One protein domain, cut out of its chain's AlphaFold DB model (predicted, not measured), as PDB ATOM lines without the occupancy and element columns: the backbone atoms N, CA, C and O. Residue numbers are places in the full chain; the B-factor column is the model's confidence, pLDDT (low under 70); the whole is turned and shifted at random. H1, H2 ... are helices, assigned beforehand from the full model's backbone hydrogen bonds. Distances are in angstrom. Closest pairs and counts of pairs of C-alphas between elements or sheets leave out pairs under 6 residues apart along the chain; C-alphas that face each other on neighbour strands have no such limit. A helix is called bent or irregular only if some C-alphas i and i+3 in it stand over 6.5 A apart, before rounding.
ATOM      1  N   ASN A   2     260.137 144.408 224.693       58.66
ATOM      2  CA  ASN A   2     260.187 145.333 223.541       58.66
ATOM      3  C   ASN A   2     258.813 145.730 222.951       58.66
ATOM      4  O   ASN A   2     258.590 146.903 222.675       58.66
ATOM      5  N   TYR A   3     257.849 144.806 222.845       63.44
ATOM      6  CA  TYR A   3     256.502 145.115 222.321       63.44
ATOM      7  C   TYR A   3     255.714 146.118 223.178       63.44
ATOM      8  O   TYR A   3     254.927 146.909 222.662       63.44
ATOM      9  N   LEU A   4     255.949 146.113 224.494       63.50
ATOM     10  CA  LEU A   4     255.232 146.966 225.442       63.50
ATOM     11  C   LEU A   4     255.747 148.412 225.388       63.50
ATOM     12  O   LEU A   4     254.969 149.350 225.528       63.50
ATOM     13  N   PHE A   5     257.045 148.594 225.131       62.56
ATOM     14  CA  PHE A   5     257.635 149.913 224.900       62.56
ATOM     15  C   PHE A   5     257.108 150.539 223.608       62.56
ATOM     16  O   PHE A   5     256.612 151.667 223.632       62.56
ATOM     17  N   PHE A   6     257.123 149.779 222.504       67.06
ATOM     18  CA  PHE A   6     256.558 150.245 221.240       67.06
ATOM     19  C   PHE A   6     255.082 150.620 221.402       67.06
ATOM     20  O   PHE A   6     254.698 151.715 221.008       67.06
ATOM     21  N   SER A   7     254.266 149.789 222.054       79.00
ATOM     22  CA  SER A   7     252.849 150.097 222.283       79.00
ATOM     23  C   SER A   7     252.636 151.430 223.021       79.00
ATOM     24  O   SER A   7     251.840 152.253 222.572       79.00
ATOM     25  N   ARG A   8     253.394 151.708 224.091       77.44
ATOM     26  CA  ARG A   8     253.265 152.961 224.863       77.44
ATOM     27  C   ARG A   8     253.658 154.198 224.052       77.44
ATOM     28  O   ARG A   8     252.985 155.222 224.153       77.44
ATOM     29  N   ALA A   9     254.702 154.101 223.227       83.00
ATOM     30  CA  ALA A   9     255.115 155.191 222.345       83.00
ATOM     31  C   ALA A   9     254.043 155.509 221.285       83.00
ATOM     32  O   ALA A   9     253.717 156.675 221.073       83.00
ATOM     33  N   HIS A  10     253.433 154.482 220.682       86.12
ATOM     34  CA  HIS A  10     252.353 154.665 219.707       86.12
ATOM     35  C   HIS A  10     251.104 155.290 220.340       86.12
ATOM     36  O   HIS A  10     250.518 156.198 219.757       86.12
ATOM     37  N   VAL A  11     250.727 154.858 221.550       90.75
ATOM     38  CA  VAL A  11     249.584 155.435 222.278       90.75
ATOM     39  C   VAL A  11     249.813 156.917 222.585       90.75
ATOM     40  O   VAL A  11     248.897 157.712 222.407       90.75
ATOM     41  N   ASN A  12     251.030 157.309 222.981       89.38
ATOM     42  CA  ASN A  12     251.361 158.714 223.235       89.38
ATOM     43  C   ASN A  12     251.229 159.583 221.972       89.38
ATOM     44  O   ASN A  12     250.581 160.627 221.996       89.38
ATOM     45  N   ILE A  13     251.800 159.129 220.852       89.06
ATOM     46  CA  ILE A  13     251.727 159.856 219.576       89.06
ATOM     47  C   ILE A  13     250.272 159.970 219.109       89.06
ATOM     48  O   ILE A  13     249.834 161.045 218.701       89.06
ATOM     49  N   PHE A  14     249.504 158.884 219.210       91.81
ATOM     50  CA  PHE A  14     248.101 158.870 218.811       91.81
ATOM     51  C   PHE A  14     247.231 159.780 219.688       91.81
ATOM     52  O   PHE A  14     246.388 160.513 219.171       91.81
ATOM     53  N   ALA A  15     247.469 159.805 221.002       92.12
ATOM     54  CA  ALA A  15     246.800 160.738 221.904       92.12
ATOM     55  C   ALA A  15     247.112 162.199 221.535       92.12
ATOM     56  O   ALA A  15     246.195 163.015 221.438       92.12
ATOM     57  N   GLY A  16     248.380 162.518 221.253       90.12
ATOM     58  CA  GLY A  16     248.782 163.843 220.774       90.12
ATOM     59  C   GLY A  16     248.102 164.230 219.457       90.12
ATOM     60  O   GLY A  16     247.604 165.347 219.325       90.12
ATOM     61  N   PHE A  17     248.003 163.290 218.513       91.19
ATOM     62  CA  PHE A  17     247.295 163.489 217.248       91.19
ATOM     63  C   PHE A  17     245.818 163.838 217.460       91.19
ATOM     64  O   PHE A  17     245.339 164.808 216.874       91.19
ATOM     65  N   ILE A  18     245.106 163.108 218.327       93.88
ATOM     66  CA  ILE A  18     243.699 163.402 218.642       93.88
ATOM     67  C   ILE A  18     243.567 164.817 219.211       93.88
ATOM     68  O   ILE A  18     242.729 165.593 218.756       93.88
ATOM     69  N   VAL A  19     244.412 165.187 220.173       92.75
ATOM     70  CA  VAL A  19     244.343 166.512 220.804       92.75
ATOM     71  C   VAL A  19     244.577 167.626 219.782       92.75
ATOM     72  O   VAL A  19     243.798 168.573 219.707       92.75
ATOM     73  N   VAL A  20     245.613 167.525 218.953       92.06
ATOM     74  CA  VAL A  20     245.955 168.607 218.021       92.06
ATOM     75  C   VAL A  20     245.000 168.646 216.827       92.06
ATOM     76  O   VAL A  20     244.459 169.698 216.492       92.06
ATOM     77  N   VAL A  21     244.757 167.505 216.184       90.94
ATOM     78  CA  VAL A  21     244.032 167.456 214.908       90.94
ATOM     79  C   VAL A  21     242.522 167.408 215.103       90.94
ATOM     80  O   VAL A  21     241.806 167.997 214.301       90.94
ATOM     81  N   TRP A  22     242.015 166.731 216.138       90.81
ATOM     82  CA  TRP A  22     240.567 166.572 216.336       90.81
ATOM     83  C   TRP A  22     239.972 167.537 217.357       90.81
ATOM     84  O   TRP A  22     238.770 167.780 217.308       90.81
ATOM     85  N   ILE A  23     240.777 168.106 218.259       93.44
ATOM     86  CA  ILE A  23     240.286 169.074 219.250       93.44
ATOM     87  C   ILE A  23     240.718 170.490 218.864       93.44
ATOM     88  O   ILE A  23     239.869 171.332 218.588       93.44
ATOM     89  N   ILE A  24     242.024 170.760 218.786       93.00
ATOM     90  CA  ILE A  24     242.533 172.126 218.581       93.00
ATOM     91  C   ILE A  24     242.177 172.665 217.186       93.00
ATOM     92  O   ILE A  24     241.602 173.749 217.084       93.00
ATOM     93  N   THR A  25     242.470 171.921 216.114       92.06
ATOM     94  CA  THR A  25     242.218 172.384 214.735       92.06
ATOM     95  C   THR A  25     240.741 172.737 214.481       92.06
ATOM     96  O   THR A  25     240.486 173.832 213.972       92.06
ATOM     97  N   PRO A  26     239.744 171.907 214.862       91.88
ATOM     98  CA  PRO A  26     238.339 172.258 214.678       91.88
ATOM     99  C   PRO A  26     237.902 173.438 215.543       91.88
ATOM    100  O   PRO A  26     237.166 174.286 215.051       91.88
ATOM    101  N   ILE A  27     238.372 173.546 216.793       93.81
ATOM    102  CA  ILE A  27     238.050 174.693 217.660       93.81
ATOM    103  C   ILE A  27     238.462 176.004 216.983       93.81
ATOM    104  O   ILE A  27     237.657 176.927 216.891       93.81
ATOM    105  N   ILE A  28     239.686 176.075 216.458       92.38
ATOM    106  CA  ILE A  28     240.202 177.282 215.795       92.38
ATOM    107  C   ILE A  28     239.398 177.602 214.530       92.38
ATOM    108  O   ILE A  28     239.062 178.765 214.295       92.38
ATOM    109  N   TYR A  29     239.044 176.576 213.751       92.38
ATOM    110  CA  TYR A  29     238.247 176.724 212.533       92.38
ATOM    111  C   TYR A  29     236.820 177.224 212.811       92.38
ATOM    112  O   TYR A  29     236.340 178.169 212.185       92.38
ATOM    113  N   TYR A  30     236.125 176.630 213.785       91.88
ATOM    114  CA  TYR A  30     234.747 177.011 214.111       91.88
ATOM    115  C   TYR A  30     234.649 178.363 214.819       91.88
ATOM    116  O   TYR A  30     233.660 179.067 214.634       91.88
ATOM    117  N   LEU A  31     235.688 178.772 215.553       92.81
ATOM    118  CA  LEU A  31     235.798 180.124 216.109       92.81
ATOM    119  C   LEU A  31     236.187 181.183 215.060       92.81
ATOM    120  O   LEU A  31     236.321 182.354 215.409       92.81
ATOM    121  N   ASN A  32     236.367 180.788 213.793       89.81
ATOM    122  CA  ASN A  32     236.797 181.643 212.686       89.81
ATOM    123  C   ASN A  32     238.040 182.485 213.022       89.81
ATOM    124  O   ASN A  32     238.180 183.638 212.606       89.81
ATOM    125  N   ILE A  33     238.960 181.909 213.797       87.00
ATOM    126  CA  ILE A  33     240.216 182.579 214.122       87.00
ATOM    127  C   ILE A  33     241.015 182.688 212.819       87.00
ATOM    128  O   ILE A  33     241.105 181.716 212.064       87.00
ATOM    129  N   TRP A  34     241.553 183.879 212.547       85.75
ATOM    130  CA  TRP A  34     242.313 184.206 211.329       85.75
ATOM    131  C   TRP A  34     241.542 184.018 210.013       85.75
ATOM    132  O   TRP A  34     242.135 183.625 209.009       85.75
ATOM    133  N   ASP A  35     240.230 184.285 210.006       87.00
ATOM    134  CA  ASP A  35     239.380 184.157 208.806       87.00
ATOM    135  C   ASP A  35     239.399 182.747 208.183       87.00
ATOM    136  O   ASP A  35     239.200 182.545 206.982       87.00
ATOM    137  N   SER A  36     239.636 181.745 209.025       86.50
ATOM    138  CA  SER A  36     239.856 180.361 208.623       86.50
ATOM    139  C   SER A  36     238.679 179.701 207.913       86.50
ATOM    140  O   SER A  36     238.901 178.787 207.123       86.50
ATOM    141  N   GLN A  37     237.446 180.168 208.114       89.06
ATOM    142  CA  GLN A  37     236.271 179.604 207.439       89.06
ATOM    143  C   GLN A  37     236.234 179.897 205.935       89.06
ATOM    144  O   GLN A  37     235.550 179.193 205.193       89.06
ATOM    145  N   LYS A  38     236.994 180.893 205.461       88.31
ATOM    146  CA  LYS A  38     237.081 181.237 204.031       88.31
ATOM    147  C   LYS A  38     237.902 180.226 203.227       88.31
ATOM    148  O   LYS A  38     237.922 180.284 202.004       88.31
ATOM    149  N   MET A  39     238.592 179.308 203.898       90.69
ATOM    150  CA  MET A  39     239.505 178.343 203.293       90.69
ATOM    151  C   MET A  39     239.208 176.918 203.787       90.69
ATOM    152  O   MET A  39     238.584 176.733 204.834       90.69
ATOM    153  N   PRO A  40     239.625 175.874 203.049       90.25
ATOM    154  CA  PRO A  40     239.515 174.499 203.528       90.25
ATOM    155  C   PRO A  40     240.331 174.295 204.812       90.25
ATOM    156  O   PRO A  40     241.413 174.863 204.963       90.25
ATOM    157  N   ILE A  41     239.843 173.422 205.703       88.94
ATOM    158  CA  ILE A  41     240.486 173.121 206.997       88.94
ATOM    159  C   ILE A  41     241.947 172.684 206.806       88.94
ATOM    160  O   ILE A  41     242.827 173.113 207.550       88.94
ATOM    161  N   ILE A  42     242.209 171.848 205.795       89.94
ATOM    162  CA  ILE A  42     243.536 171.312 205.483       89.94
ATOM    163  C   ILE A  42     243.850 171.592 204.014       89.94
ATOM    164  O   ILE A  42     243.158 171.117 203.115       89.94
ATOM    165  N   SER A  43     244.910 172.359 203.766       90.69
ATOM    166  CA  SER A  43     245.455 172.613 202.432       90.69
ATOM    167  C   SER A  43     246.904 173.091 202.523       90.69
ATOM    168  O   SER A  43     247.228 173.931 203.357       90.69
ATOM    169  N   ASN A  44     247.750 172.613 201.609       88.62
ATOM    170  CA  ASN A  44     249.141 173.061 201.459       88.62
ATOM    171  C   ASN A  44     249.287 174.263 200.506       88.62
ATOM    172  O   ASN A  44     250.399 174.639 200.145       88.62
ATOM    173  N   ARG A  45     248.172 174.829 200.029       89.81
ATOM    174  CA  ARG A  45     248.164 175.985 199.124       89.81
ATOM    175  C   ARG A  45     247.918 177.282 199.888       89.81
ATOM    176  O   ARG A  45     247.224 177.283 200.903       89.81
ATOM    177  N   ALA A  46     248.466 178.366 199.352       89.06
ATOM    178  CA  ALA A  46     248.201 179.728 199.789       89.06
ATOM    179  C   ALA A  46     246.870 180.241 199.218       89.06
ATOM    180  O   ALA A  46     246.505 179.921 198.080       89.06
ATOM    181  N   PHE A  47     246.177 181.059 200.003       90.94
ATOM    182  CA  PHE A  47     244.887 181.652 199.682       90.94
ATOM    183  C   PHE A  47     244.934 183.177 199.758       90.94
ATOM    184  O   PHE A  47     245.780 183.770 200.425       90.94
ATOM    185  N   ASP A  48     244.012 183.794 199.039       89.44
ATOM    186  CA  ASP A  48     243.697 185.215 199.098       89.44
ATOM    187  C   ASP A  48     242.638 185.485 200.188       89.44
ATOM    188  O   ASP A  48     242.012 184.553 200.704       89.44
ATOM    189  N   LYS A  49     242.374 186.758 200.500       86.88
ATOM    190  CA  LYS A  49     241.381 187.201 201.497       86.88
ATOM    191  C   LYS A  49     239.962 186.671 201.247       86.88
ATOM    192  O   LYS A  49     239.165 186.587 202.180       86.88
ATOM    193  N   ASP A  50     239.656 186.338 199.993       86.75
ATOM    194  CA  ASP A  50     238.346 185.865 199.538       86.75
ATOM    195  C   ASP A  50     238.255 184.326 199.469       86.75
ATOM    196  O   ASP A  50     237.225 183.793 199.065       86.75
ATOM    197  N   GLY A  51     239.319 183.598 199.838       83.38
ATOM    198  CA  GLY A  51     239.335 182.127 199.840       83.38
ATOM    199  C   GLY A  51     239.741 181.470 198.516       83.38
ATOM    200  O   GLY A  51     239.766 180.243 198.413       83.38
ATOM    201  N   TYR A  52     240.101 182.257 197.499       88.75
ATOM    202  CA  TYR A  52     240.661 181.746 196.242       88.75
ATOM    203  C   TYR A  52     242.155 181.446 196.363       88.75
ATOM    204  O   TYR A  52     242.828 181.953 197.254       88.75
ATOM    205  N   PHE A  53     242.693 180.636 195.448       88.62
ATOM    206  CA  PHE A  53     244.131 180.375 195.402       88.62
ATOM    207  C   PHE A  53     244.924 181.656 195.142       88.62
ATOM    208  O   PHE A  53     244.602 182.430 194.239       88.62
ATOM    209  N   PHE A  54     245.987 181.843 195.919       89.00
ATOM    210  CA  PHE A  54     246.839 183.018 195.823       89.00
ATOM    211  C   PHE A  54     247.635 183.017 194.509       89.00
ATOM    212  O   PHE A  54     248.346 182.056 194.205       89.00
ATOM    213  N   ASN A  55     247.542 184.100 193.735       87.38
ATOM    214  CA  ASN A  55     248.271 184.245 192.477       87.38
ATOM    215  C   ASN A  55     249.556 185.061 192.686       87.38
ATOM    216  O   ASN A  55     249.517 186.289 192.746       87.38
ATOM    217  N   MET A  56     250.702 184.376 192.749       83.38
ATOM    218  CA  MET A  56     252.000 185.021 192.984       83.38
ATOM    219  C   MET A  56     252.449 185.926 191.830       83.38
ATOM    220  O   MET A  56     253.139 186.912 192.066       83.38
ATOM    221  N   THR A  57     252.034 185.652 190.591       84.75
ATOM    222  CA  THR A  57     252.419 186.466 189.426       84.75
ATOM    223  C   THR A  57     251.891 187.897 189.528       84.75
ATOM    224  O   THR A  57     252.468 188.805 188.949       84.75
ATOM    225  N   LYS A  58     250.823 188.134 190.302       81.19
ATOM    226  CA  LYS A  58     250.271 189.482 190.503       81.19
ATOM    227  C   LYS A  58     251.113 190.368 191.422       81.19
ATOM    228  O   LYS A  58     250.958 191.583 191.373       81.19
ATOM    229  N   ILE A  59     251.969 189.780 192.258       83.44
ATOM    230  CA  ILE A  59     252.819 190.511 193.212       83.44
ATOM    231  C   ILE A  59     254.299 190.518 192.807       83.44
ATOM    232  O   ILE A  59     255.108 191.187 193.449       83.44
ATOM    233  N   LEU A  60     254.657 189.775 191.757       85.00
ATOM    234  CA  LEU A  60     256.017 189.662 191.243       85.00
ATOM    235  C   LEU A  60     256.177 190.525 189.988       85.00
ATOM    236  O   LEU A  60     255.359 190.469 189.075       85.00
ATOM    237  N   THR A  61     257.249 191.308 189.944       82.06
ATOM    238  CA  THR A  61     257.727 191.968 188.721       82.06
ATOM    239  C   THR A  61     258.333 190.921 187.770       82.06
ATOM    240  O   THR A  61     258.671 189.821 188.207       82.06
ATOM    241  N   GLU A  62     258.515 191.252 186.486       82.00
ATOM    242  CA  GLU A  62     259.164 190.376 185.488       82.00
ATOM    243  C   GLU A  62     260.553 189.877 185.937       82.00
ATOM    244  O   GLU A  62     260.920 188.737 185.665       82.00
ATOM    245  N   ASP A  63     261.267 190.676 186.736       84.00
ATOM    246  CA  ASP A  63     262.557 190.324 187.344       84.00
ATOM    247  C   ASP A  63     262.441 189.484 188.636       84.00
ATOM    248  O   ASP A  63     263.373 189.456 189.438       84.00
ATOM    249  N   PHE A  64     261.286 188.866 188.913       81.50
ATOM    250  CA  PHE A  64     260.992 188.080 190.127       81.50
ATOM    251  C   PHE A  64     261.179 188.823 191.462       81.50
ATOM    252  O   PHE A  64     261.280 188.210 192.527       81.50
ATOM    253  N   HIS A  65     261.174 190.154 191.432       85.62
ATOM    254  CA  HIS A  65     261.181 190.981 192.635       85.62
ATOM    255  C   HIS A  65     259.759 191.234 193.134       85.62
ATOM    256  O   HIS A  65     258.825 191.379 192.345       85.62
ATOM    257  N   VAL A  66     259.589 191.324 194.455       83.12
ATOM    258  CA  VAL A  66     258.293 191.642 195.067       83.12
ATOM    259  C   VAL A  66     257.963 193.115 194.834       83.12
ATOM    260  O   VAL A  66     258.653 194.007 195.331       83.12
ATOM    261  N   ASN A  67     256.879 193.374 194.108       85.75
ATOM    262  CA  ASN A  67     256.350 194.714 193.907       85.75
ATOM    263  C   ASN A  67     255.511 195.122 195.128       85.75
ATOM    264  O   ASN A  67     254.401 194.628 195.328       85.75
ATOM    265  N   LYS A  68     256.041 196.039 195.948       85.88
ATOM    266  CA  LYS A  68     255.375 196.495 197.180       85.88
ATOM    267  C   LYS A  68     254.005 197.122 196.920       85.88
ATOM    268  O   LYS A  68     253.065 196.805 197.636       85.88
ATOM    269  N   THR A  69     253.868 197.937 195.876       86.25
ATOM    270  CA  THR A  69     252.593 198.579 195.522       86.25
ATOM    271  C   THR A  69     251.543 197.541 195.134       86.25
ATOM    272  O   THR A  69     250.395 197.622 195.560       86.25
ATOM    273  N   ALA A  70     251.935 196.525 194.362       83.00
ATOM    274  CA  ALA A  70     251.038 195.429 194.007       83.00
ATOM    275  C   ALA A  70     250.659 194.583 195.233       83.00
ATOM    276  O   ALA A  70     249.501 194.193 195.368       83.00
ATOM    277  N   TYR A  71     251.600 194.342 196.150       85.62
ATOM    278  CA  TYR A  71     251.343 193.635 197.406       85.62
ATOM    279  C   TYR A  71     250.375 194.395 198.325       85.62
ATOM    280  O   TYR A  71     249.476 193.784 198.892       85.62
ATOM    281  N   GLU A  72     250.501 195.720 198.437       86.06
ATOM    282  CA  GLU A  72     249.577 196.548 199.227       86.06
ATOM    283  C   GLU A  72     248.141 196.507 198.683       86.06
ATOM    284  O   GLU A  72     247.190 196.511 199.461       86.06
ATOM    285  N   ILE A  73     247.979 196.415 197.359       84.50
ATOM    286  CA  ILE A  73     246.664 196.296 196.709       84.50
ATOM    287  C   ILE A  73     246.093 194.880 196.864       84.50
ATOM    288  O   ILE A  73     244.896 194.720 197.102       84.50
ATOM    289  N   TYR A  74     246.930 193.854 196.687       83.81
ATOM    290  CA  TYR A  74     246.501 192.455 196.691       83.81
ATOM    291  C   TYR A  74     246.244 191.926 198.110       83.81
ATOM    292  O   TYR A  74     245.312 191.160 198.332       83.81
ATOM    293  N   GLY A  75     247.024 192.392 199.084       84.69
ATOM    294  CA  GLY A  75     246.892 192.039 200.488       84.69
ATOM    295  C   GLY A  75     247.748 190.841 200.924       84.69
ATOM    296  O   GLY A  75     248.512 190.270 200.138       84.69
ATOM    297  N   PRO A  76     247.658 190.479 202.217       86.56
ATOM    298  CA  PRO A  76     248.468 189.424 202.804       86.56
ATOM    299  C   PRO A  76     248.052 188.033 202.317       86.56
ATOM    300  O   PRO A  76     246.899 187.785 201.965       86.56
ATOM    301  N   VAL A  77     249.005 187.101 202.359       88.88
ATOM    302  CA  VAL A  77     248.766 185.685 202.064       88.88
ATOM    303  C   VAL A  77     248.074 185.010 203.245       88.88
ATOM    304  O   VAL A  77     248.531 185.113 204.382       88.88
ATOM    305  N   TYR A  78     247.023 184.250 202.955       90.31
ATOM    306  CA  TYR A  78     246.317 183.419 203.920       90.31
ATOM    307  C   TYR A  78     246.693 181.944 203.746       90.31
ATOM    308  O   TYR A  78     246.937 181.467 202.637       90.31
ATOM    309  N   ILE A  79     246.736 181.196 204.845       91.56
ATOM    310  CA  ILE A  79     247.093 179.772 204.856       91.56
ATOM    311  C   ILE A  79     246.133 178.996 205.748       91.56
ATOM    312  O   ILE A  79     245.663 179.514 206.760       91.56
ATOM    313  N   SER A  80     245.849 177.745 205.368       92.56
ATOM    314  CA  SER A  80     244.885 176.908 206.093       92.56
ATOM    315  C   SER A  80     245.290 176.689 207.550       92.56
ATOM    316  O   SER A  80     246.471 176.526 207.866       92.56
ATOM    317  N   VAL A  81     244.298 176.620 208.441       92.94
ATOM    318  CA  VAL A  81     244.532 176.379 209.875       92.94
ATOM    319  C   VAL A  81     245.252 175.059 210.104       92.94
ATOM    320  O   VAL A  81     246.174 175.006 210.913       92.94
ATOM    321  N   GLY A  82     244.896 174.004 209.367       92.06
ATOM    322  CA  GLY A  82     245.580 172.718 209.467       92.06
ATOM    323  C   GLY A  82     247.074 172.824 209.159       92.06
ATOM    324  O   GLY A  82     247.881 172.189 209.836       92.06
ATOM    325  N   TYR A  83     247.456 173.668 208.196       92.25
ATOM    326  CA  TYR A  83     248.861 173.918 207.880       92.25
ATOM    327  C   TYR A  83     249.555 174.718 208.990       92.25
ATOM    328  O   TYR A  83     250.585 174.278 209.494       92.25
ATOM    329  N   VAL A  84     248.949 175.822 209.450       92.19
ATOM    330  CA  VAL A  84     249.479 176.648 210.556       92.19
ATOM    331  C   VAL A  84     249.729 175.813 211.809       92.19
ATOM    332  O   VAL A  84     250.805 175.887 212.402       92.19
ATOM    333  N   ILE A  85     248.755 174.992 212.204       92.94
ATOM    334  CA  ILE A  85     248.844 174.161 213.406       92.94
ATOM    335  C   ILE A  85     249.903 173.076 213.250       92.94
ATOM    336  O   ILE A  85     250.681 172.852 214.176       92.94
ATOM    337  N   SER A  86     249.992 172.450 212.075       92.19
ATOM    338  CA  SER A  86     251.032 171.457 211.795       92.19
ATOM    339  C   SER A  86     252.427 172.073 211.897       92.19
ATOM    340  O   SER A  86     253.296 171.528 212.575       92.19
ATOM    341  N   THR A  87     252.635 173.249 211.302       91.88
ATOM    342  CA  THR A  87     253.905 173.975 211.390       91.88
ATOM    343  C   THR A  87     254.213 174.415 212.826       91.88
ATOM    344  O   THR A  87     255.336 174.232 213.295       91.88
ATOM    345  N   GLY A  88     253.227 174.929 213.567       92.56
ATOM    346  CA  GLY A  88     253.389 175.286 214.980       92.56
ATOM    347  C   GLY A  88     253.803 174.091 215.844       92.56
ATOM    348  O   GLY A  88     254.693 174.201 216.687       92.56
ATOM    349  N   PHE A  89     253.222 172.920 215.581       91.88
ATOM    350  CA  PHE A  89     253.582 171.688 216.273       91.88
ATOM    351  C   PHE A  89     255.007 171.218 215.946       91.88
ATOM    352  O   PHE A  89     255.703 170.731 216.836       91.88
ATOM    353  N   MET A  90     255.489 171.413 214.713       92.25
ATOM    354  CA  MET A  90     256.886 171.115 214.361       92.25
ATOM    355  C   MET A  90     257.870 171.946 215.189       92.25
ATOM    356  O   MET A  90     258.839 171.399 215.719       92.25
ATOM    357  N   PHE A  91     257.603 173.243 215.364       93.94
ATOM    358  CA  PHE A  91     258.423 174.094 216.230       93.94
ATOM    359  C   PHE A  91     258.378 173.636 217.690       93.94
ATOM    360  O   PHE A  91     259.426 173.511 218.325       93.94
ATOM    361  N   ALA A  92     257.188 173.301 218.198       92.75
ATOM    362  CA  ALA A  92     257.038 172.760 219.545       92.75
ATOM    363  C   ALA A  92     257.820 171.448 219.734       92.75
ATOM    364  O   ALA A  92     258.431 171.250 220.781       92.75
ATOM    365  N   GLY A  93     257.856 170.580 218.717       92.50
ATOM    366  CA  GLY A  93     258.631 169.340 218.729       92.50
ATOM    367  C   GLY A  93     260.135 169.575 218.876       92.50
ATOM    368  O   GLY A  93     260.781 168.921 219.695       92.50
ATOM    369  N   ILE A  94     260.691 170.549 218.146       94.81
ATOM    370  CA  ILE A  94     262.112 170.923 218.253       94.81
ATOM    371  C   ILE A  94     262.415 171.467 219.651       94.81
ATOM    372  O   ILE A  94     263.375 171.040 220.294       94.81
ATOM    373  N   THR A  95     261.580 172.374 220.162       95.12
ATOM    374  CA  THR A  95     261.754 172.917 221.514       95.12
ATOM    375  C   THR A  95     261.652 171.821 222.574       95.12
ATOM    376  O   THR A  95     262.485 171.765 223.476       95.12
TER     377      THR A  95
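This is residues 2 to 95 of the 139 residues of a protein of Rotaria sp. Silwood1 (UniProt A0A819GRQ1). A long helix, H1, and a shorter one, H4, meet as a V, residues 20 to 29 of H1 with residues 81 to 85 of H4, and the rest is a loop-rich part that runs on beyond the V to the short helix H3 at the far end. Residues 2 to 19 of H1 and residues 90 to 95 of H4 stick out as free arms, and the short helix H2 makes a corner with the end of H1. The printed part has 94 residues with four named helices, in the order H1, H2, H3, H4, and no named strand; the class is all helix. It is only just loose, close to extended, with a radius of gyration of the C-alphas of 18.2 A, and its outline is elongated, spanning 59 by 31 by 20 A.

H1, residues 2 to 30, touches H4, residues 81 to 95, with the closest C-alphas, those of Thr 25 and Gly 82, 6.3 A apart. The two run opposite ways at a steep tilt of 44 degrees. H2, residues 33 to 38, touches H1 only at the corner by their tight link: the closest C-alphas, those of Tyr 29 and Ser 36, are 5.6 A apart, and the lines are about perpendicular at 78 degrees. H2 is irregular, with C-alphas 34 and 37 8.5 A apart. H2 and H4 are close but not clearly touching; their closest C-alphas, those of Ser 36 and Val 81, are 6.3 A apart. H3, residues 68 to 74, is apart from H1, H2 and H4. In H3 and H4 every O i to N i+4 pair is within hydrogen-bond range; in H1 it is 22 of 25, and in H2 0 of 2, beside 2 of 3 O i to N i+3 pairs.

H1 begins at C-alpha 2, (260.187, 145.333, 223.541), and measures 41.7 A to C-alpha 30; it is neither bent nor irregular, but only just: C-alphas 22 and 25 are 6.3 A apart. H4 measures 21.1 A and ends at C-alpha 95, (261.754, 172.917, 221.514). H2 measures 10.7 A. H3 begins at C-alpha 68, (255.375, 196.495, 197.180), and measures 9.8 A.

The two C-alphas farthest apart, those of Asn 2 and Thr 69, are 60.6 A from each other. Without the stretches that stand free, the body has 70 residues and spans 44 by 21 by 15 A. The link from H2 to H3, residues 39 to 67, is long, and the link from H3 to H4 is short. The printed part has no cut. The model's mean pLDDT over the printed part is 87.4, and residues 2 to 6 are under 70.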